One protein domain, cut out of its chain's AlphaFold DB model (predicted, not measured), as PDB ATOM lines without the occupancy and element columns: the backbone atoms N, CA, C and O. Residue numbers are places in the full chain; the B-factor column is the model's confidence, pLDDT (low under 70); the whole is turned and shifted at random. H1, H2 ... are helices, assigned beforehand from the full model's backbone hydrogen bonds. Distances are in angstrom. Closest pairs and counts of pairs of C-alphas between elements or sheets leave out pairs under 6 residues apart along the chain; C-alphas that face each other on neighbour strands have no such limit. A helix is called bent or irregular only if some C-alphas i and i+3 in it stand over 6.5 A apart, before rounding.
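What this domain is: This is residues 41 to 61 and 80 to 205 of the 832 residues of an uncharacterized protein of Macrostomum lignano (UniProt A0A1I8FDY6). What shape does the printed part make? Bent H2, H3 and the arm H4a form three sides of an open triangular frame with an empty middle, where H4a comes back close to H2a. H1 and H5 each pack along part of H2a, apart from each other, while H4b runs on from H4a and H5 folds back from it. What is it made of, and how large is it? It has 147 residues with five named helices, H1 to H5 in chain order, and no named strand; its class is all helix. It is loose, with a radius of gyration of the C-alphas of 20.3 A, and spans 62 by 46 by 26 A.

Where its parts are: Where do the first helices run? H1, residues 41 to 61, begins at C-alpha 41 at (1.573, 29.659, 6.491) and is 29.9 A long. H2, residues 83 to 115, was assigned as one helix by its hydrogen bonds but is bent, with C-alphas 103 and 106 7.1 A apart; its arms are H2a, residues 83 to 103, 30.4 A, and H2b, residues 106 to 115. What follows? H3, residues 118 to 140, is 34.4 A long and only just irregular, with C-alphas 119 and 122 7.0 A apart. H4, residues 143 to 179, one helix by its hydrogen bonds, is bent, with C-alphas 161 and 164 6.6 A apart; its arms are H4a, residues 143 to 161, 27.0 A, and H4b, residues 164 to 179, 21.3 A. H5, residues 185 to 202, is 25.3 A long and ends at C-alpha 202 at (17.877, 36.437, 7.761).

How they stand to each other: What touches H2a? H1 touches it with residues 53 to 60 alone, opposite ways at a shallow tilt of 24 degrees; the closest C-alphas, of Gly 60 and Leu 90, are 7.0 A apart. H5 touches it with residues 195 to 200 alone, the same way at a shallow tilt of 22 degrees; the closest C-alphas, of Leu 97 and Ala 199, are 6.3 A apart. How do the others stand? H2b and H3 touch at a steep tilt of 58 degrees, closest at the C-alphas of Ile 112 and Leu 121, 7.2 A. H4a and H2a are close but not clearly touching, closest at the C-alphas of Phe 92 and Asn 160, 7.4 A. H2a, H4b and H5 form an up and down bundle, each running against the one before it. Do the backbones hold helix pairs? Each O i to N i+4 pair is within hydrogen-bond range in H1, H2a, H4a and H5; the counts are 5 of 6 in H2b, 15 of 19 in H3 and 10 of 12 in H4b.

The domain as a whole: How are the pieces joined? Residues 62 to 79 are not printed, and C-alphas 61 and 80 are 16.7 A apart across the cut; the links H2 to H3, H3 to H4 and H4 to H5 are tight. Where is confidence low? The mean pLDDT of the printed part is 70.0, and 65 residues are under 70, among them residues 100 to 118 and 198 to 205.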
ATOM      1  N   ARG A  41       0.103  29.787   6.384       68.81
ATOM      2  CA  ARG A  41       1.573  29.659   6.491       68.81
ATOM      3  C   ARG A  41       2.257  31.004   6.773       68.81
ATOM      4  O   ARG A  41       3.211  31.044   7.548       68.81
ATOM      5  N   TYR A  42       1.769  32.109   6.207       57.59
ATOM      6  CA  TYR A  42       2.354  33.438   6.445       57.59
ATOM      7  C   TYR A  42       1.886  34.075   7.763       57.59
ATOM      8  O   TYR A  42       2.699  34.704   8.443       57.59
ATOM      9  N   ARG A  43       0.638  33.835   8.200       68.12
ATOM     10  CA  ARG A  43       0.195  34.167   9.571       68.12
ATOM     11  C   ARG A  43       1.039  33.426  10.623       68.12
ATOM     12  O   ARG A  43       1.448  34.036  11.609       68.12
ATOM     13  N   LEU A  44       1.365  32.153  10.376       76.00
ATOM     14  CA  LEU A  44       2.281  31.355  11.201       76.00
ATOM     15  C   LEU A  44       3.721  31.905  11.176       76.00
ATOM     16  O   LEU A  44       4.356  32.013  12.221       76.00
ATOM     17  N   GLY A  45       4.236  32.311  10.012       74.38
ATOM     18  CA  GLY A  45       5.552  32.951   9.908       74.38
ATOM     19  C   GLY A  45       5.654  34.246  10.725       74.38
ATOM     20  O   GLY A  45       6.621  34.444  11.460       74.38
ATOM     21  N   ALA A  46       4.628  35.100  10.659       66.06
ATOM     22  CA  ALA A  46       4.565  36.336  11.436       66.06
ATOM     23  C   ALA A  46       4.491  36.079  12.953       66.06
ATOM     24  O   ALA A  46       5.206  36.732  13.718       66.06
ATOM     25  N   SER A  47       3.682  35.108  13.399       71.81
ATOM     26  CA  SER A  47       3.576  34.774  14.825       71.81
ATOM     27  C   SER A  47       4.852  34.132  15.376       71.81
ATOM     28  O   SER A  47       5.240  34.455  16.497       71.81
ATOM     29  N   ILE A  48       5.567  33.320  14.588       76.69
ATOM     30  CA  ILE A  48       6.887  32.780  14.959       76.69
ATOM     31  C   ILE A  48       7.913  33.907  15.131       76.69
ATOM     32  O   ILE A  48       8.633  33.917  16.128       76.69
ATOM     33  N   ILE A  49       7.971  34.887  14.221       70.00
ATOM     34  CA  ILE A  49       8.898  36.027  14.350       70.00
ATOM     35  C   ILE A  49       8.571  36.852  15.605       70.00
ATOM     36  O   ILE A  49       9.474  37.163  16.383       70.00
ATOM     37  N   GLY A  50       7.288  37.142  15.855       67.88
ATOM     38  CA  GLY A  50       6.847  37.816  17.081       67.88
ATOM     39  C   GLY A  50       7.208  37.032  18.348       67.88
ATOM     40  O   GLY A  50       7.764  37.598  19.289       67.88
ATOM     41  N   ALA A  51       6.979  35.716  18.349       72.62
ATOM     42  CA  ALA A  51       7.329  34.832  19.457       72.62
ATOM     43  C   ALA A  51       8.844  34.762  19.703       72.62
ATOM     44  O   ALA A  51       9.258  34.764  20.856       72.62
ATOM     45  N   VAL A  52       9.684  34.762  18.661       74.62
ATOM     46  CA  VAL A  52      11.152  34.794  18.801       74.62
ATOM     47  C   VAL A  52      11.633  36.125  19.388       74.62
ATOM     48  O   VAL A  52      12.505  36.121  20.258       74.62
ATOM     49  N   VAL A  53      11.050  37.259  18.982       67.00
ATOM     50  CA  VAL A  53      11.375  38.574  19.566       67.00
ATOM     51  C   VAL A  53      10.948  38.643  21.038       67.00
ATOM     52  O   VAL A  53      11.748  39.047  21.883       67.00
ATOM     53  N   LEU A  54       9.736  38.183  21.370       69.44
ATOM     54  CA  LEU A  54       9.242  38.121  22.752       69.44
ATOM     55  C   LEU A  54      10.048  37.142  23.620       69.44
ATOM     56  O   LEU A  54      10.376  37.469  24.759       69.44
ATOM     57  N   LEU A  55      10.430  35.978  23.085       77.81
ATOM     58  CA  LEU A  55      11.294  35.008  23.759       77.81
ATOM     59  C   LEU A  55      12.681  35.602  24.029       77.81
ATOM     60  O   LEU A  55      13.198  35.458  25.130       77.81
ATOM     61  N   CYS A  56      13.276  36.299  23.058       60.25
ATOM     62  CA  CYS A  56      14.591  36.918  23.213       60.25
ATOM     63  C   CYS A  56      14.560  38.073  24.236       60.25
ATOM     64  O   CYS A  56      15.421  38.141  25.115       60.25
ATOM     65  N   GLY A  57      13.515  38.909  24.215       64.44
ATOM     66  CA  GLY A  57      13.262  39.908  25.259       64.44
ATOM     67  C   GLY A  57      13.053  39.279  26.644       64.44
ATOM     68  O   GLY A  57      13.653  39.720  27.624       64.44
ATOM     69  N   GLY A  58      12.278  38.193  26.724       69.69
ATOM     70  CA  GLY A  58      12.058  37.423  27.950       69.69
ATOM     71  C   GLY A  58      13.333  36.770  28.494       69.69
ATOM     72  O   GLY A  58      13.581  36.819  29.696       69.69
ATOM     73  N   ILE A  59      14.196  36.231  27.628       69.50
ATOM     74  CA  ILE A  59      15.518  35.712  28.006       69.50
ATOM     75  C   ILE A  59      16.424  36.848  28.500       69.50
ATOM     76  O   ILE A  59      17.154  36.651  29.468       69.50
ATOM     77  N   GLY A  60      16.333  38.055  27.936       57.34
ATOM     78  CA  GLY A  60      16.997  39.235  28.499       57.34
ATOM     79  C   GLY A  60      16.505  39.597  29.903       57.34
ATOM     80  O   GLY A  60      17.312  39.882  30.788       57.34
ATOM     81  N   PHE A  61      15.190  39.533  30.127       54.62
ATOM     82  CA  PHE A  61      14.551  39.939  31.382       54.62
ATOM     83  C   PHE A  61      14.713  38.912  32.519       54.62
ATOM     84  O   PHE A  61      14.974  39.281  33.664       54.62
ATOM     85  N   LEU A  80      31.733  35.034  28.296       53.50
ATOM     86  CA  LEU A  80      30.281  35.200  28.438       53.50
ATOM     87  C   LEU A  80      29.797  35.177  29.904       53.50
ATOM     88  O   LEU A  80      28.592  35.146  30.140       53.50
ATOM     89  N   GLY A  81      30.690  35.145  30.895       58.81
ATOM     90  CA  GLY A  81      30.370  34.968  32.315       58.81
ATOM     91  C   GLY A  81      29.908  36.245  33.022       58.81
ATOM     92  O   GLY A  81      29.005  36.182  33.861       58.81
ATOM     93  N   HIS A  82      30.477  37.393  32.655       62.84
ATOM     94  CA  HIS A  82      30.262  38.689  33.305       62.84
ATOM     95  C   HIS A  82      29.031  39.424  32.714       62.84
ATOM     96  O   HIS A  82      28.740  39.386  31.515       62.84
ATOM     97  N   ARG A  83      28.197  39.991  33.600       63.66
ATOM     98  CA  ARG A  83      26.774  40.300  33.337       63.66
ATOM     99  C   ARG A  83      26.477  41.535  32.474       63.66
ATOM    100  O   ARG A  83      25.617  41.380  31.603       63.66
ATOM    101  N   PRO A  84      27.093  42.722  32.662       69.81
ATOM    102  CA  PRO A  84      26.734  43.897  31.863       69.81
ATOM    103  C   PRO A  84      27.091  43.706  30.385       69.81
ATOM    104  O   PRO A  84      26.280  44.041  29.532       69.81
ATOM    105  N   TYR A  85      28.215  43.051  30.077       65.75
ATOM    106  CA  TYR A  85      28.612  42.685  28.711       65.75
ATOM    107  C   TYR A  85      27.567  41.818  27.989       65.75
ATOM    108  O   TYR A  85      27.151  42.154  26.880       65.75
ATOM    109  N   ARG A  86      27.055  40.757  28.641       67.12
ATOM    110  CA  ARG A  86      25.936  39.951  28.106       67.12
ATOM    111  C   ARG A  86      24.701  40.801  27.807       67.12
ATOM    112  O   ARG A  86      24.081  40.614  26.764       67.12
ATOM    113  N   LEU A  87      24.329  41.703  28.717       70.38
ATOM    114  CA  LEU A  87      23.149  42.560  28.563       70.38
ATOM    115  C   LEU A  87      23.335  43.590  27.439       70.38
ATOM    116  O   LEU A  87      22.424  43.779  26.637       70.38
ATOM    117  N   LEU A  88      24.518  44.197  27.332       68.06
ATOM    118  CA  LEU A  88      24.860  45.147  26.276       68.06
ATOM    119  C   LEU A  88      24.836  44.452  24.906       68.06
ATOM    120  O   LEU A  88      24.117  44.900  24.017       68.06
ATOM    121  N   MET A  89      25.487  43.292  24.764       69.06
ATOM    122  CA  MET A  89      25.425  42.492  23.534       69.06
ATOM    123  C   MET A  89      24.009  42.048  23.158       69.06
ATOM    124  O   MET A  89      23.613  42.199  22.003       69.06
ATOM    125  N   LEU A  90      23.221  41.544  24.115       72.50
ATOM    126  CA  LEU A  90      21.841  41.128  23.856       72.50
ATOM    127  C   LEU A  90      20.951  42.319  23.456       72.50
ATOM    128  O   LEU A  90      20.159  42.194  22.525       72.50
ATOM    129  N   SER A  91      21.105  43.479  24.103       74.12
ATOM    130  CA  SER A  91      20.367  44.696  23.742       74.12
ATOM    131  C   SER A  91      20.731  45.205  22.345       74.12
ATOM    132  O   SER A  91      19.836  45.506  21.559       74.12
ATOM    133  N   PHE A  92      22.017  45.210  21.980       70.94
ATOM    134  CA  PHE A  92      22.460  45.621  20.648       70.94
ATOM    135  C   PHE A  92      21.980  44.648  19.561       70.94
ATOM    136  O   PHE A  92      21.526  45.084  18.501       70.94
ATOM    137  N   MET A  93      22.008  43.340  19.839       71.31
ATOM    138  CA  MET A  93      21.404  42.314  18.986       71.31
ATOM    139  C   MET A  93      19.902  42.536  18.786       71.31
ATOM    140  O   MET A  93      19.440  42.538  17.646       71.31
ATOM    141  N   LEU A  94      19.149  42.735  19.872       69.75
ATOM    142  CA  LEU A  94      17.704  42.968  19.839       69.75
ATOM    143  C   LEU A  94      17.356  44.231  19.045       69.75
ATOM    144  O   LEU A  94      16.526  44.163  18.141       69.75
ATOM    145  N   SER A  95      18.029  45.353  19.316       74.25
ATOM    146  CA  SER A  95      17.852  46.610  18.579       74.25
ATOM    147  C   SER A  95      18.200  46.460  17.094       74.25
ATOM    148  O   SER A  95      17.424  46.870  16.232       74.25
ATOM    149  N   SER A  96      19.328  45.817  16.770       69.38
ATOM    150  CA  SER A  96      19.759  45.589  15.382       69.38
ATOM    151  C   SER A  96      18.809  44.672  14.613       69.38
ATOM    152  O   SER A  96      18.580  44.894  13.423       69.38
ATOM    153  N   LEU A  97      18.245  43.656  15.273       66.88
ATOM    154  CA  LEU A  97      17.238  42.771  14.695       66.88
ATOM    155  C   LEU A  97      15.909  43.512  14.493       66.88
ATOM    156  O   LEU A  97      15.339  43.422  13.411       66.88
ATOM    157  N   ALA A  98      15.452  44.287  15.481       70.69
ATOM    158  CA  ALA A  98      14.211  45.061  15.407       70.69
ATOM    159  C   ALA A  98      14.237  46.120  14.291       70.69
ATOM    160  O   ALA A  98      13.274  46.249  13.537       70.69
ATOM    161  N   ILE A  99      15.352  46.838  14.120       70.75
ATOM    162  CA  ILE A  99      15.523  47.792  13.011       70.75
ATOM    163  C   ILE A  99      15.428  47.066  11.658       70.75
ATOM    164  O   ILE A  99      14.775  47.549  10.733       70.75
ATOM    165  N   GLN A 100      16.030  45.878  11.539       68.19
ATOM    166  CA  GLN A 100      16.050  45.123  10.284       68.19
ATOM    167  C   GLN A 100      14.718  44.429   9.964       68.19
ATOM    168  O   GLN A 100      14.341  44.387   8.791       68.19
ATOM    169  N   THR A 101      13.963  43.952  10.962       63.00
ATOM    170  CA  THR A 101      12.609  43.418  10.734       63.00
ATOM    171  C   THR A 101      11.633  44.515  10.322       63.00
ATOM    172  O   THR A 101      10.864  44.304   9.385       63.00
ATOM    173  N   VAL A 102      11.711  45.705  10.933       68.94
ATOM    174  CA  VAL A 102      10.913  46.879  10.532       68.94
ATOM    175  C   VAL A 102      11.227  47.302   9.093       68.94
ATOM    176  O   VAL A 102      10.307  47.465   8.295       68.94
ATOM    177  N   GLN A 103      12.510  47.441   8.734       62.12
ATOM    178  CA  GLN A 103      12.908  47.990   7.431       62.12
ATOM    179  C   GLN A 103      12.779  47.021   6.246       62.12
ATOM    180  O   GLN A 103      12.567  47.487   5.129       62.12
ATOM    181  N   LYS A 104      12.957  45.702   6.436       58.44
ATOM    182  CA  LYS A 104      13.114  44.760   5.304       58.44
ATOM    183  C   LYS A 104      12.031  43.699   5.161       58.44
ATOM    184  O   LYS A 104      11.759  43.298   4.033       58.44
ATOM    185  N   THR A 105      11.438  43.216   6.252       62.00
ATOM    186  CA  THR A 105      10.503  42.078   6.188       62.00
ATOM    187  C   THR A 105       9.080  42.457   6.559       62.00
ATOM    188  O   THR A 105       8.185  42.193   5.764       62.00
ATOM    189  N   ALA A 106       8.852  43.109   7.702       62.62
ATOM    190  CA  ALA A 106       7.504  43.422   8.171       62.62
ATOM    191  C   ALA A 106       6.734  44.281   7.158       62.62
ATOM    192  O   ALA A 106       5.643  43.904   6.738       62.62
ATOM    193  N   TRP A 107       7.325  45.397   6.724       58.75
ATOM    194  CA  TRP A 107       6.621  46.376   5.900       58.75
ATOM    195  C   TRP A 107       6.307  45.851   4.489       58.75
ATOM    196  O   TRP A 107       5.153  45.844   4.070       58.75
ATOM    197  N   LEU A 108       7.310  45.311   3.784       59.75
ATOM    198  CA  LEU A 108       7.128  44.770   2.433       59.75
ATOM    199  C   LEU A 108       6.196  43.546   2.414       59.75
ATOM    200  O   LEU A 108       5.312  43.457   1.561       59.75
ATOM    201  N   LEU A 109       6.371  42.606   3.352       60.72
ATOM    202  CA  LEU A 109       5.594  41.367   3.368       60.72
ATOM    203  C   LEU A 109       4.136  41.617   3.771       60.72
ATOM    204  O   LEU A 109       3.247  41.030   3.160       60.72
ATOM    205  N   TYR A 110       3.881  42.516   4.729       63.50
ATOM    206  CA  TYR A 110       2.523  42.916   5.112       63.50
ATOM    207  C   TYR A 110       1.786  43.607   3.958       63.50
ATOM    208  O   TYR A 110       0.650  43.246   3.664       63.50
ATOM    209  N   THR A 111       2.435  44.532   3.240       58.81
ATOM    210  CA  THR A 111       1.826  45.202   2.077       58.81
ATOM    211  C   THR A 111       1.521  44.225   0.938       58.81
ATOM    212  O   THR A 111       0.467  44.333   0.310       58.81
ATOM    213  N   ILE A 112       2.388  43.234   0.692       65.44
ATOM    214  CA  ILE A 112       2.130  42.173  -0.297       65.44
ATOM    215  C   ILE A 112       0.972  41.262   0.150       65.44
ATOM    216  O   ILE A 112       0.125  40.915  -0.676       65.44
ATOM    217  N   TYR A 113       0.899  40.897   1.436       59.09
ATOM    218  CA  TYR A 113      -0.134  39.988   1.942       59.09
ATOM    219  C   TYR A 113      -1.516  40.626   2.069       59.09
ATOM    220  O   TYR A 113      -2.490  40.066   1.564       59.09
ATOM    221  N   SER A 114      -1.615  41.795   2.703       62.06
ATOM    222  CA  SER A 114      -2.906  42.419   3.018       62.06
ATOM    223  C   SER A 114      -3.665  42.910   1.785       62.06
ATOM    224  O   SER A 114      -4.887  43.009   1.831       62.06
ATOM    225  N   LEU A 115      -2.973  43.216   0.681       60.12
ATOM    226  CA  LEU A 115      -3.607  43.772  -0.521       60.12
ATOM    227  C   LEU A 115      -3.976  42.723  -1.577       60.12
ATOM    228  O   LEU A 115      -4.785  43.028  -2.446       60.12
ATOM    229  N   LYS A 116      -3.396  41.510  -1.527       59.62
ATOM    230  CA  LYS A 116      -3.734  40.324  -2.356       59.62
ATOM    231  C   LYS A 116      -3.816  40.556  -3.888       59.62
ATOM    232  O   LYS A 116      -4.280  39.695  -4.631       59.62
ATOM    233  N   MET A 117      -3.307  41.694  -4.374       56.38
ATOM    234  CA  MET A 117      -3.502  42.238  -5.723       56.38
ATOM    235  C   MET A 117      -2.161  42.541  -6.405       56.38
ATOM    236  O   MET A 117      -1.634  43.653  -6.337       56.38
ATOM    237  N   LYS A 118      -1.636  41.552  -7.136       64.31
ATOM    238  CA  LYS A 118      -0.377  41.651  -7.900       64.31
ATOM    239  C   LYS A 118      -0.248  42.909  -8.798       64.31
ATOM    240  O   LYS A 118       0.829  43.502  -8.766       64.31
ATOM    241  N   PRO A 119      -1.274  43.386  -9.545       71.94
ATOM    242  CA  PRO A 119      -1.124  44.598 -10.365       71.94
ATOM    243  C   PRO A 119      -1.095  45.905  -9.551       71.94
ATOM    244  O   PRO A 119      -0.489  46.882  -9.987       71.94
ATOM    245  N   HIS A 120      -1.703  45.941  -8.361       68.19
ATOM    246  CA  HIS A 120      -1.836  47.168  -7.566       68.19
ATOM    247  C   HIS A 120      -0.666  47.423  -6.604       68.19
ATOM    248  O   HIS A 120      -0.636  48.470  -5.967       68.19
ATOM    249  N   LEU A 121       0.351  46.551  -6.549       67.75
ATOM    250  CA  LEU A 121       1.562  46.775  -5.743       67.75
ATOM    251  C   LEU A 121       2.259  48.106  -6.090       67.75
ATOM    252  O   LEU A 121       2.691  48.828  -5.193       67.75
ATOM    253  N   LYS A 122       2.303  48.475  -7.380       71.75
ATOM    254  CA  LYS A 122       2.824  49.780  -7.833       71.75
ATOM    255  C   LYS A 122       2.012  50.947  -7.260       71.75
ATOM    256  O   LYS A 122       2.596  51.924  -6.805       71.75
ATOM    257  N   PHE A 123       0.685  50.816  -7.225       72.25
ATOM    258  CA  PHE A 123      -0.212  51.799  -6.615       72.25
ATOM    259  C   PHE A 123      -0.070  51.852  -5.091       72.25
ATOM    260  O   PHE A 123      -0.091  52.939  -4.539       72.25
ATOM    261  N   ALA A 124       0.143  50.727  -4.405       70.44
ATOM    262  CA  ALA A 124       0.368  50.707  -2.959       70.44
ATOM    263  C   ALA A 124       1.672  51.424  -2.566       70.44
ATOM    264  O   ALA A 124       1.682  52.249  -1.654       70.44
ATOM    265  N   ILE A 125       2.758  51.162  -3.301       73.19
ATOM    266  CA  ILE A 125       4.042  51.856  -3.127       73.19
ATOM    267  C   ILE A 125       3.888  53.348  -3.456       73.19
ATOM    268  O   ILE A 125       4.359  54.187  -2.691       73.19
ATOM    269  N   ALA A 126       3.177  53.694  -4.537       74.56
ATOM    270  CA  ALA A 126       2.890  55.084  -4.886       74.56
ATOM    271  C   ALA A 126       2.039  55.792  -3.819       74.56
ATOM    272  O   ALA A 126       2.385  56.896  -3.425       74.56
ATOM    273  N   VAL A 127       0.987  55.161  -3.289       75.50
ATOM    274  CA  VAL A 127       0.141  55.713  -2.216       75.50
ATOM    275  C   VAL A 127       0.941  55.941  -0.938       75.50
ATOM    276  O   VAL A 127       0.723  56.950  -0.275       75.50
ATOM    277  N   VAL A 128       1.900  55.078  -0.595       74.31
ATOM    278  CA  VAL A 128       2.752  55.304   0.584       74.31
ATOM    279  C   VAL A 128       3.803  56.382   0.335       74.31
ATOM    280  O   VAL A 128       3.998  57.232   1.197       74.31
ATOM    281  N   MET A 129       4.428  56.426  -0.845       75.25
ATOM    282  CA  MET A 129       5.306  57.544  -1.209       75.25
ATOM    283  C   MET A 129       4.541  58.874  -1.196       75.25
ATOM    284  O   MET A 129       4.997  59.833  -0.587       75.25
ATOM    285  N   VAL A 130       3.346  58.925  -1.789       78.62
ATOM    286  CA  VAL A 130       2.490  60.119  -1.831       78.62
ATOM    287  C   VAL A 130       1.990  60.499  -0.440       78.62
ATOM    288  O   VAL A 130       2.058  61.669  -0.091       78.62
ATOM    289  N   THR A 131       1.551  59.559   0.401       75.12
ATOM    290  CA  THR A 131       1.144  59.889   1.781       75.12
ATOM    291  C   THR A 131       2.327  60.309   2.649       75.12
ATOM    292  O   THR A 131       2.173  61.246   3.420       75.12
ATOM    293  N   ALA A 132       3.526  59.744   2.480       73.19
ATOM    294  CA  ALA A 132       4.734  60.259   3.130       73.19
ATOM    295  C   ALA A 132       5.079  61.684   2.650       73.19
ATOM    296  O   ALA A 132       5.359  62.563   3.468       73.19
ATOM    297  N   ILE A 133       4.992  61.941   1.340       80.88
ATOM    298  CA  ILE A 133       5.229  63.255   0.719       80.88
ATOM    299  C   ILE A 133       4.148  64.282   1.103       80.88
ATOM    300  O   ILE A 133       4.469  65.460   1.184       80.88
ATOM    301  N   LEU A 134       2.908  63.871   1.393       78.88
ATOM    302  CA  LEU A 134       1.819  64.743   1.865       78.88
ATOM    303  C   LEU A 134       1.836  64.958   3.387       78.88
ATOM    304  O   LEU A 134       1.541  66.054   3.855       78.88
ATOM    305  N   VAL A 135       2.224  63.950   4.173       78.38
ATOM    306  CA  VAL A 135       2.396  64.082   5.631       78.38
ATOM    307  C   VAL A 135       3.611  64.951   5.958       78.38
ATOM    308  O   VAL A 135       3.550  65.728   6.904       78.38
ATOM    309  N   THR A 136       4.681  64.900   5.158       75.88
ATOM    310  CA  THR A 136       5.880  65.738   5.348       75.88
ATOM    311  C   THR A 136       5.554  67.242   5.493       75.88
ATOM    312  O   THR A 136       5.860  67.793   6.548       75.88
ATOM    313  N   PRO A 137       4.893  67.931   4.537       71.25
ATOM    314  CA  PRO A 137       4.559  69.352   4.656       71.25
ATOM    315  C   PRO A 137       3.494  69.650   5.724       71.25
ATOM    316  O   PRO A 137       3.522  70.728   6.313       71.25
ATOM    317  N   LEU A 138       2.592  68.707   6.030       69.31
ATOM    318  CA  LEU A 138       1.656  68.857   7.152       69.31
ATOM    319  C   LEU A 138       2.399  68.879   8.496       69.31
ATOM    320  O   LEU A 138       2.102  69.703   9.355       69.31
ATOM    321  N   VAL A 139       3.417  68.033   8.664       63.62
ATOM    322  CA  VAL A 139       4.262  68.026   9.867       63.62
ATOM    323  C   VAL A 139       5.239  69.214   9.886       63.62
ATOM    324  O   VAL A 139       5.563  69.710  10.964       63.62
ATOM    325  N   VAL A 140       5.627  69.761   8.726       63.25
ATOM    326  CA  VAL A 140       6.377  71.033   8.641       63.25
ATOM    327  C   VAL A 140       5.595  72.210   9.235       63.25
ATOM    328  O   VAL A 140       6.232  73.135   9.722       63.25
ATOM    329  N   GLN A 141       4.258  72.185   9.340       70.56
ATOM    330  CA  GLN A 141       3.534  73.228  10.094       70.56
ATOM    331  C   GLN A 141       3.931  73.276  11.586       70.56
ATOM    332  O   GLN A 141       3.833  74.324  12.219       70.56
ATOM    333  N   PHE A 142       4.484  72.185  12.130       71.56
ATOM    334  CA  PHE A 142       5.059  72.101  13.477       71.56
ATOM    335  C   PHE A 142       6.599  72.204  13.465       71.56
ATOM    336  O   PHE A 142       7.275  71.505  14.227       71.56
ATOM    337  N   VAL A 143       7.148  73.092  12.616       73.31
ATOM    338  CA  VAL A 143       8.589  73.296  12.326       73.31
ATOM    339  C   VAL A 143       9.541  72.957  13.495       73.31
ATOM    340  O   VAL A 143      10.355  72.043  13.335       73.31
ATOM    341  N   PRO A 144       9.482  73.620  14.677       76.31
ATOM    342  CA  PRO A 144      10.474  73.393  15.734       76.31
ATOM    343  C   PRO A 144      10.356  72.006  16.383       76.31
ATOM    344  O   PRO A 144      11.369  71.379  16.690       76.31
ATOM    345  N   GLN A 145       9.130  71.505  16.564       75.00
ATOM    346  CA  GLN A 145       8.857  70.223  17.213       75.00
ATOM    347  C   GLN A 145       9.310  69.054  16.326       75.00
ATOM    348  O   GLN A 145       9.851  68.057  16.815       75.00
ATOM    349  N   TYR A 146       9.136  69.191  15.007       76.31
ATOM    350  CA  TYR A 146       9.594  68.206  14.033       76.31
ATOM    351  C   TYR A 146      11.121  68.147  13.938       76.31
ATOM    352  O   TYR A 146      11.691  67.061  14.027       76.31
ATOM    353  N   TYR A 147      11.809  69.291  13.845       79.19
ATOM    354  CA  TYR A 147      13.275  69.282  13.841       79.19
ATOM    355  C   TYR A 147      13.853  68.758  15.162       79.19
ATOM    356  O   TYR A 147      14.785  67.958  15.129       79.19
ATOM    357  N   ALA A 148      13.269  69.108  16.314       80.81
ATOM    358  CA  ALA A 148      13.687  68.554  17.602       80.81
ATOM    359  C   ALA A 148      13.531  67.023  17.654       80.81
ATOM    360  O   ALA A 148      14.464  66.318  18.041       80.81
ATOM    361  N   THR A 149      12.385  66.487  17.220       77.56
ATOM    362  CA  THR A 149      12.151  65.032  17.214       77.56
ATOM    363  C   THR A 149      13.015  64.295  16.189       77.56
ATOM    364  O   THR A 149      13.535  63.228  16.514       77.56
ATOM    365  N   MET A 150      13.259  64.865  15.004       75.06
ATOM    366  CA  MET A 150      14.163  64.282  14.004       75.06
ATOM    367  C   MET A 150      15.634  64.315  14.432       75.06
ATOM    368  O   MET A 150      16.341  63.330  14.224       75.06
ATOM    369  N   VAL A 151      16.095  65.383  15.094       79.56
ATOM    370  CA  VAL A 151      17.443  65.429  15.684       79.56
ATOM    371  C   VAL A 151      17.575  64.398  16.805       79.56
ATOM    372  O   VAL A 151      18.535  63.636  16.804       79.56
ATOM    373  N   VAL A 152      16.599  64.287  17.715       78.38
ATOM    374  CA  VAL A 152      16.625  63.272  18.788       78.38
ATOM    375  C   VAL A 152      16.587  61.846  18.227       78.38
ATOM    376  O   VAL A 152      17.347  60.997  18.692       78.38
ATOM    377  N   ALA A 153      15.770  61.572  17.205       75.62
ATOM    378  CA  ALA A 153      15.724  60.267  16.542       75.62
ATOM    379  C   ALA A 153      17.040  59.943  15.811       75.62
ATOM    380  O   ALA A 153      17.568  58.840  15.957       75.62
ATOM    381  N   GLY A 154      17.607  60.913  15.087       77.31
ATOM    382  CA  GLY A 154      18.914  60.796  14.440       77.31
ATOM    383  C   GLY A 154      20.021  60.509  15.452       77.31
ATOM    384  O   GLY A 154      20.717  59.505  15.327       77.31
ATOM    385  N   CYS A 155      20.116  61.312  16.516       74.00
ATOM    386  CA  CYS A 155      21.042  61.081  17.624       74.00
ATOM    387  C   CYS A 155      20.840  59.705  18.268       74.00
ATOM    388  O   CYS A 155      21.827  59.033  18.545       74.00
ATOM    389  N   TYR A 156      19.605  59.236  18.469       78.12
ATOM    390  CA  TYR A 156      19.343  57.907  19.031       78.12
ATOM    391  C   TYR A 156      19.829  56.771  18.114       78.12
ATOM    392  O   TYR A 156      20.425  55.807  18.599       78.12
ATOM    393  N   VAL A 157      19.641  56.884  16.793       77.06
ATOM    394  CA  VAL A 157      20.158  55.907  15.816       77.06
ATOM    395  C   VAL A 157      21.688  55.955  15.745       77.06
ATOM    396  O   VAL A 157      22.328  54.905  15.805       77.06
ATOM    397  N   SER A 158      22.288  57.149  15.694       74.31
ATOM    398  CA  SER A 158      23.744  57.325  15.743       74.31
ATOM    399  C   SER A 158      24.338  56.757  17.030       74.31
ATOM    400  O   SER A 158      25.311  56.015  16.960       74.31
ATOM    401  N   ILE A 159      23.729  57.021  18.191       79.25
ATOM    402  CA  ILE A 159      24.142  56.441  19.474       79.25
ATOM    403  C   ILE A 159      24.045  54.915  19.410       79.25
ATOM    404  O   ILE A 159      25.034  54.260  19.700       79.25
ATOM    405  N   ASN A 160      22.939  54.314  18.959       75.56
ATOM    406  CA  ASN A 160      22.836  52.847  18.881       75.56
ATOM    407  C   ASN A 160      23.859  52.195  17.924       75.56
ATOM    408  O   ASN A 160      24.215  51.036  18.127       75.56
ATOM    409  N   MET A 161      24.354  52.920  16.914       74.81
ATOM    410  CA  MET A 161      25.413  52.444  16.011       74.81
ATOM    411  C   MET A 161      26.835  52.720  16.525       74.81
ATOM    412  O   MET A 161      27.742  51.952  16.214       74.81
ATOM    413  N   LEU A 162      27.043  53.774  17.320       74.94
ATOM    414  CA  LEU A 162      28.350  54.160  17.872       74.94
ATOM    415  C   LEU A 162      28.631  53.544  19.250       74.94
ATOM    416  O   LEU A 162      29.781  53.231  19.545       74.94
ATOM    417  N   LEU A 163      27.602  53.326  20.075       76.44
ATOM    418  CA  LEU A 163      27.713  52.774  21.430       76.44
ATOM    419  C   LEU A 163      28.453  51.423  21.468       76.44
ATOM    420  O   LEU A 163      29.297  51.265  22.348       76.44
ATOM    421  N   PRO A 164      28.241  50.475  20.524       72.12
ATOM    422  CA  PRO A 164      29.067  49.276  20.450       72.12
ATOM    423  C   PRO A 164      30.523  49.632  20.149       72.12
ATOM    424  O   PRO A 164      31.407  49.218  20.881       72.12
ATOM    425  N   TRP A 165      30.793  50.447  19.126       78.56
ATOM    426  CA  TRP A 165      32.162  50.793  18.727       78.56
ATOM    427  C   TRP A 165      32.983  51.473  19.830       78.56
ATOM    428  O   TRP A 165      34.189  51.251  19.876       78.56
ATOM    429  N   ILE A 166      32.358  52.260  20.715       77.50
ATOM    430  CA  ILE A 166      33.063  52.926  21.825       77.50
ATOM    431  C   ILE A 166      33.117  52.084  23.109       77.50
ATOM    432  O   ILE A 166      34.126  52.131  23.801       77.50
ATOM    433  N   MET A 167      32.087  51.284  23.420       74.88
ATOM    434  CA  MET A 167      32.081  50.435  24.626       74.88
ATOM    435  C   MET A 167      32.838  49.115  24.437       74.88
ATOM    436  O   MET A 167      33.241  48.503  25.417       74.88
ATOM    437  N   LEU A 168      33.034  48.654  23.197       75.12
ATOM    438  CA  LEU A 168      33.815  47.452  22.888       75.12
ATOM    439  C   LEU A 168      35.262  47.519  23.395       75.12
ATOM    440  O   LEU A 168      35.607  46.652  24.190       75.12
ATOM    441  N   PRO A 169      36.109  48.480  22.970       76.69
ATOM    442  CA  PRO A 169      37.507  48.512  23.399       76.69
ATOM    443  C   PRO A 169      37.635  48.722  24.913       76.69
ATOM    444  O   PRO A 169      38.410  48.020  25.545       76.69
ATOM    445  N   ASP A 170      36.818  49.610  25.485       80.25
ATOM    446  CA  ASP A 170      36.770  49.931  26.919       80.25
ATOM    447  C   ASP A 170      36.449  48.693  27.783       80.25
ATOM    448  O   ASP A 170      37.175  48.351  28.714       80.25
ATOM    449  N   VAL A 171      35.409  47.937  27.410       78.62
ATOM    450  CA  VAL A 171      35.045  46.696  28.111       78.62
ATOM    451  C   VAL A 171      36.061  45.581  27.851       78.62
ATOM    452  O   VAL A 171      36.365  44.826  28.770       78.62
ATOM    453  N   ILE A 172      36.604  45.455  26.633       77.12
ATOM    454  CA  ILE A 172      37.651  44.468  26.321       77.12
ATOM    455  C   ILE A 172      38.895  44.712  27.186       77.12
ATOM    456  O   ILE A 172      39.407  43.752  27.760       77.12
ATOM    457  N   ASP A 173      39.338  45.962  27.337       81.94
ATOM    458  CA  ASP A 173      40.509  46.323  28.145       81.94
ATOM    459  C   ASP A 173      40.313  45.924  29.622       81.94
ATOM    460  O   ASP A 173      41.101  45.134  30.152       81.94
ATOM    461  N   ASP A 174      39.190  46.311  30.246       81.56
ATOM    462  CA  ASP A 174      38.838  45.905  31.624       81.56
ATOM    463  C   ASP A 174      38.739  44.372  31.782       81.56
ATOM    464  O   ASP A 174      39.166  43.811  32.796       81.56
ATOM    465  N   TYR A 175      38.272  43.642  30.760       73.38
ATOM    466  CA  TYR A 175      38.330  42.173  30.741       73.38
ATOM    467  C   TYR A 175      39.771  41.632  30.720       73.38
ATOM    468  O   TYR A 175      40.048  40.662  31.435       73.38
ATOM    469  N   THR A 176      40.692  42.217  29.940       77.38
ATOM    470  CA  THR A 176      42.098  41.765  29.923       77.38
ATOM    471  C   THR A 176      42.782  42.020  31.266       77.38
ATOM    472  O   THR A 176      43.416  41.111  31.811       77.38
ATOM    473  N   VAL A 177      42.571  43.204  31.853       81.56
ATOM    474  CA  VAL A 177      43.127  43.613  33.150       81.56
ATOM    475  C   VAL A 177      42.582  42.742  34.284       81.56
ATOM    476  O   VAL A 177      43.353  42.251  35.110       81.56
ATOM    477  N   SER A 178      41.268  42.501  34.319       82.31
ATOM    478  CA  SER A 178      40.622  41.726  35.389       82.31
ATOM    479  C   SER A 178      40.847  40.212  35.296       82.31
ATOM    480  O   SER A 178      40.798  39.530  36.323       82.31
ATOM    481  N   THR A 179      41.115  39.674  34.100       75.81
ATOM    482  CA  THR A 179      41.296  38.222  33.891       75.81
ATOM    483  C   THR A 179      42.769  37.800  33.834       75.81
ATOM    484  O   THR A 179      43.071  36.642  34.117       75.81
ATOM    485  N   ALA A 180      43.689  38.708  33.478       70.75
ATOM    486  CA  ALA A 180      45.129  38.456  33.300       70.75
ATOM    487  C   ALA A 180      45.483  37.303  32.326       70.75
ATOM    488  O   ALA A 180      46.594  36.769  32.343       70.75
ATOM    489  N   VAL A 181      44.541  36.923  31.456       73.25
ATOM    490  CA  VAL A 181      44.674  35.884  30.428       73.25
ATOM    491  C   VAL A 181      44.286  36.503  29.089       73.25
ATOM    492  O   VAL A 181      43.177  37.008  28.942       73.25
ATOM    493  N   ALA A 182      45.189  36.449  28.109       61.78
ATOM    494  CA  ALA A 182      44.983  37.013  26.775       61.78
ATOM    495  C   ALA A 182      44.071  36.118  25.903       61.78
ATOM    496  O   ALA A 182      44.547  35.387  25.035       61.78
ATOM    497  N   ALA A 183      42.764  36.140  26.183       60.12
ATOM    498  CA  ALA A 183      41.701  35.423  25.468       60.12
ATOM    499  C   ALA A 183      40.333  36.083  25.779       60.12
ATOM    500  O   ALA A 183      40.079  36.420  26.930       60.12
ATOM    501  N   ASP A 184      39.384  36.310  24.861       62.56
ATOM    502  CA  ASP A 184      39.298  35.966  23.433       62.56
ATOM    503  C   ASP A 184      38.701  37.145  22.619       62.56
ATOM    504  O   ASP A 184      37.521  37.130  22.250       62.56
ATOM    505  N   GLU A 185      39.493  38.167  22.277       67.19
ATOM    506  CA  GLU A 185      39.021  39.282  21.425       67.19
ATOM    507  C   GLU A 185      38.448  38.786  20.085       67.19
ATOM    508  O   GLU A 185      37.402  39.240  19.613       67.19
ATOM    509  N   ALA A 186      39.095  37.779  19.490       68.69
ATOM    510  CA  ALA A 186      38.658  37.159  18.246       68.69
ATOM    511  C   ALA A 186      37.275  36.490  18.362       68.69
ATOM    512  O   ALA A 186      36.507  36.509  17.394       68.69
ATOM    513  N   ALA A 187      36.915  35.936  19.527       69.25
ATOM    514  CA  ALA A 187      35.578  35.385  19.756       69.25
ATOM    515  C   ALA A 187      34.522  36.497  19.793       69.25
ATOM    516  O   ALA A 187      33.435  36.323  19.245       69.25
ATOM    517  N   PHE A 188      34.854  37.662  20.358       67.94
ATOM    518  CA  PHE A 188      33.968  38.819  20.314       67.94
ATOM    519  C   PHE A 188      33.765  39.337  18.878       67.94
ATOM    520  O   PHE A 188      32.630  39.407  18.396       67.94
ATOM    521  N   TYR A 189      34.850  39.667  18.165       73.69
ATOM    522  CA  TYR A 189      34.747  40.252  16.822       73.69
ATOM    523  C   TYR A 189      34.081  39.297  15.825       73.69
ATOM    524  O   TYR A 189      33.264  39.729  15.008       73.69
ATOM    525  N   SER A 190      34.367  37.992  15.913       76.56
ATOM    526  CA  SER A 190      33.691  36.992  15.081       76.56
ATOM    527  C   SER A 190      32.203  36.864  15.413       76.56
ATOM    528  O   SER A 190      31.412  36.759  14.479       76.56
ATOM    529  N   LEU A 191      31.793  36.963  16.682       71.12
ATOM    530  CA  LEU A 191      30.382  36.948  17.085       71.12
ATOM    531  C   LEU A 191      29.622  38.190  16.588       71.12
ATOM    532  O   LEU A 191      28.536  38.061  16.022       71.12
ATOM    533  N   TYR A 192      30.209  39.385  16.718       73.12
ATOM    534  CA  TYR A 192      29.644  40.637  16.195       73.12
ATOM    535  C   TYR A 192      29.487  40.603  14.665       73.12
ATOM    536  O   TYR A 192      28.407  40.880  14.134       73.12
ATOM    537  N   VAL A 193      30.534  40.196  13.935       77.06
ATOM    538  CA  VAL A 193      30.489  40.076  12.468       77.06
ATOM    539  C   VAL A 193      29.548  38.953  12.025       77.06
ATOM    540  O   VAL A 193      28.838  39.123  11.031       77.06
ATOM    541  N   PHE A 194      29.491  37.835  12.756       75.19
ATOM    542  CA  PHE A 194      28.536  36.753  12.513       75.19
ATOM    543  C   PHE A 194      27.102  37.251  12.650       75.19
ATOM    544  O   PHE A 194      26.326  37.061  11.721       75.19
ATOM    545  N   PHE A 195      26.747  37.938  13.739       67.94
ATOM    546  CA  PHE A 195      25.378  38.413  13.938       67.94
ATOM    547  C   PHE A 195      24.974  39.528  12.974       67.94
ATOM    548  O   PHE A 195      23.840  39.523  12.500       67.94
ATOM    549  N   ASN A 196      25.889  40.426  12.600       70.56
ATOM    550  CA  ASN A 196      25.611  41.431  11.573       70.56
ATOM    551  C   ASN A 196      25.372  40.764  10.198       70.56
ATOM    552  O   ASN A 196      24.373  41.034   9.530       70.56
ATOM    553  N   LYS A 197      26.208  39.784   9.815       73.06
ATOM    554  CA  LYS A 197      25.979  38.962   8.610       73.06
ATOM    555  C   LYS A 197      24.702  38.118   8.703       73.06
ATOM    556  O   LYS A 197      24.006  37.999   7.700       73.06
ATOM    557  N   PHE A 198      24.379  37.553   9.866       64.12
ATOM    558  CA  PHE A 198      23.190  36.727  10.083       64.12
ATOM    559  C   PHE A 198      21.913  37.559   9.991       64.12
ATOM    560  O   PHE A 198      20.980  37.140   9.323       64.12
ATOM    561  N   ALA A 199      21.875  38.758  10.574       63.72
ATOM    562  CA  ALA A 199      20.726  39.649  10.447       63.72
ATOM    563  C   ALA A 199      20.494  40.047   8.975       63.72
ATOM    564  O   ALA A 199      19.378  39.912   8.472       63.72
ATOM    565  N   VAL A 200      21.564  40.383   8.239       64.69
ATOM    566  CA  VAL A 200      21.503  40.637   6.787       64.69
ATOM    567  C   VAL A 200      21.063  39.398   5.987       64.69
ATOM    568  O   VAL A 200      20.306  39.550   5.033       64.69
ATOM    569  N   ALA A 201      21.488  38.190   6.372       60.56
ATOM    570  CA  ALA A 201      21.134  36.923   5.716       60.56
ATOM    571  C   ALA A 201      19.797  36.310   6.184       60.56
ATOM    572  O   ALA A 201      19.305  35.375   5.558       60.56
ATOM    573  N   SER A 202      19.207  36.823   7.268       60.31
ATOM    574  CA  SER A 202      17.877  36.437   7.761       60.31
ATOM    575  C   SER A 202      16.743  37.105   6.980       60.31
ATOM    576  O   SER A 202      15.599  36.657   7.043       60.31
ATOM    577  N   ALA A 203      17.063  38.138   6.191       52.12
ATOM    578  CA  ALA A 203      16.214  38.539   5.084       52.12
ATOM    579  C   ALA A 203      16.146  37.361   4.089       52.12
ATOM    580  O   ALA A 203      17.198  36.938   3.598       52.12
ATOM    581  N   PRO A 204      14.953  36.813   3.786       52.62
ATOM    582  CA  PRO A 204      14.834  35.715   2.834       52.62
ATOM    583  C   PRO A 204      15.402  36.147   1.474       52.62
ATOM    584  O   PRO A 204      15.271  37.320   1.105       52.62
ATOM    585  N   PRO A 205      16.049  35.241   0.718       45.16
ATOM    586  CA  PRO A 205      16.704  35.604  -0.530       45.16
ATOM    587  C   PRO A 205      15.677  36.154  -1.524       45.16
ATOM    588  O   PRO A 205      14.852  35.414  -2.051       45.16
TER     589      PRO A 205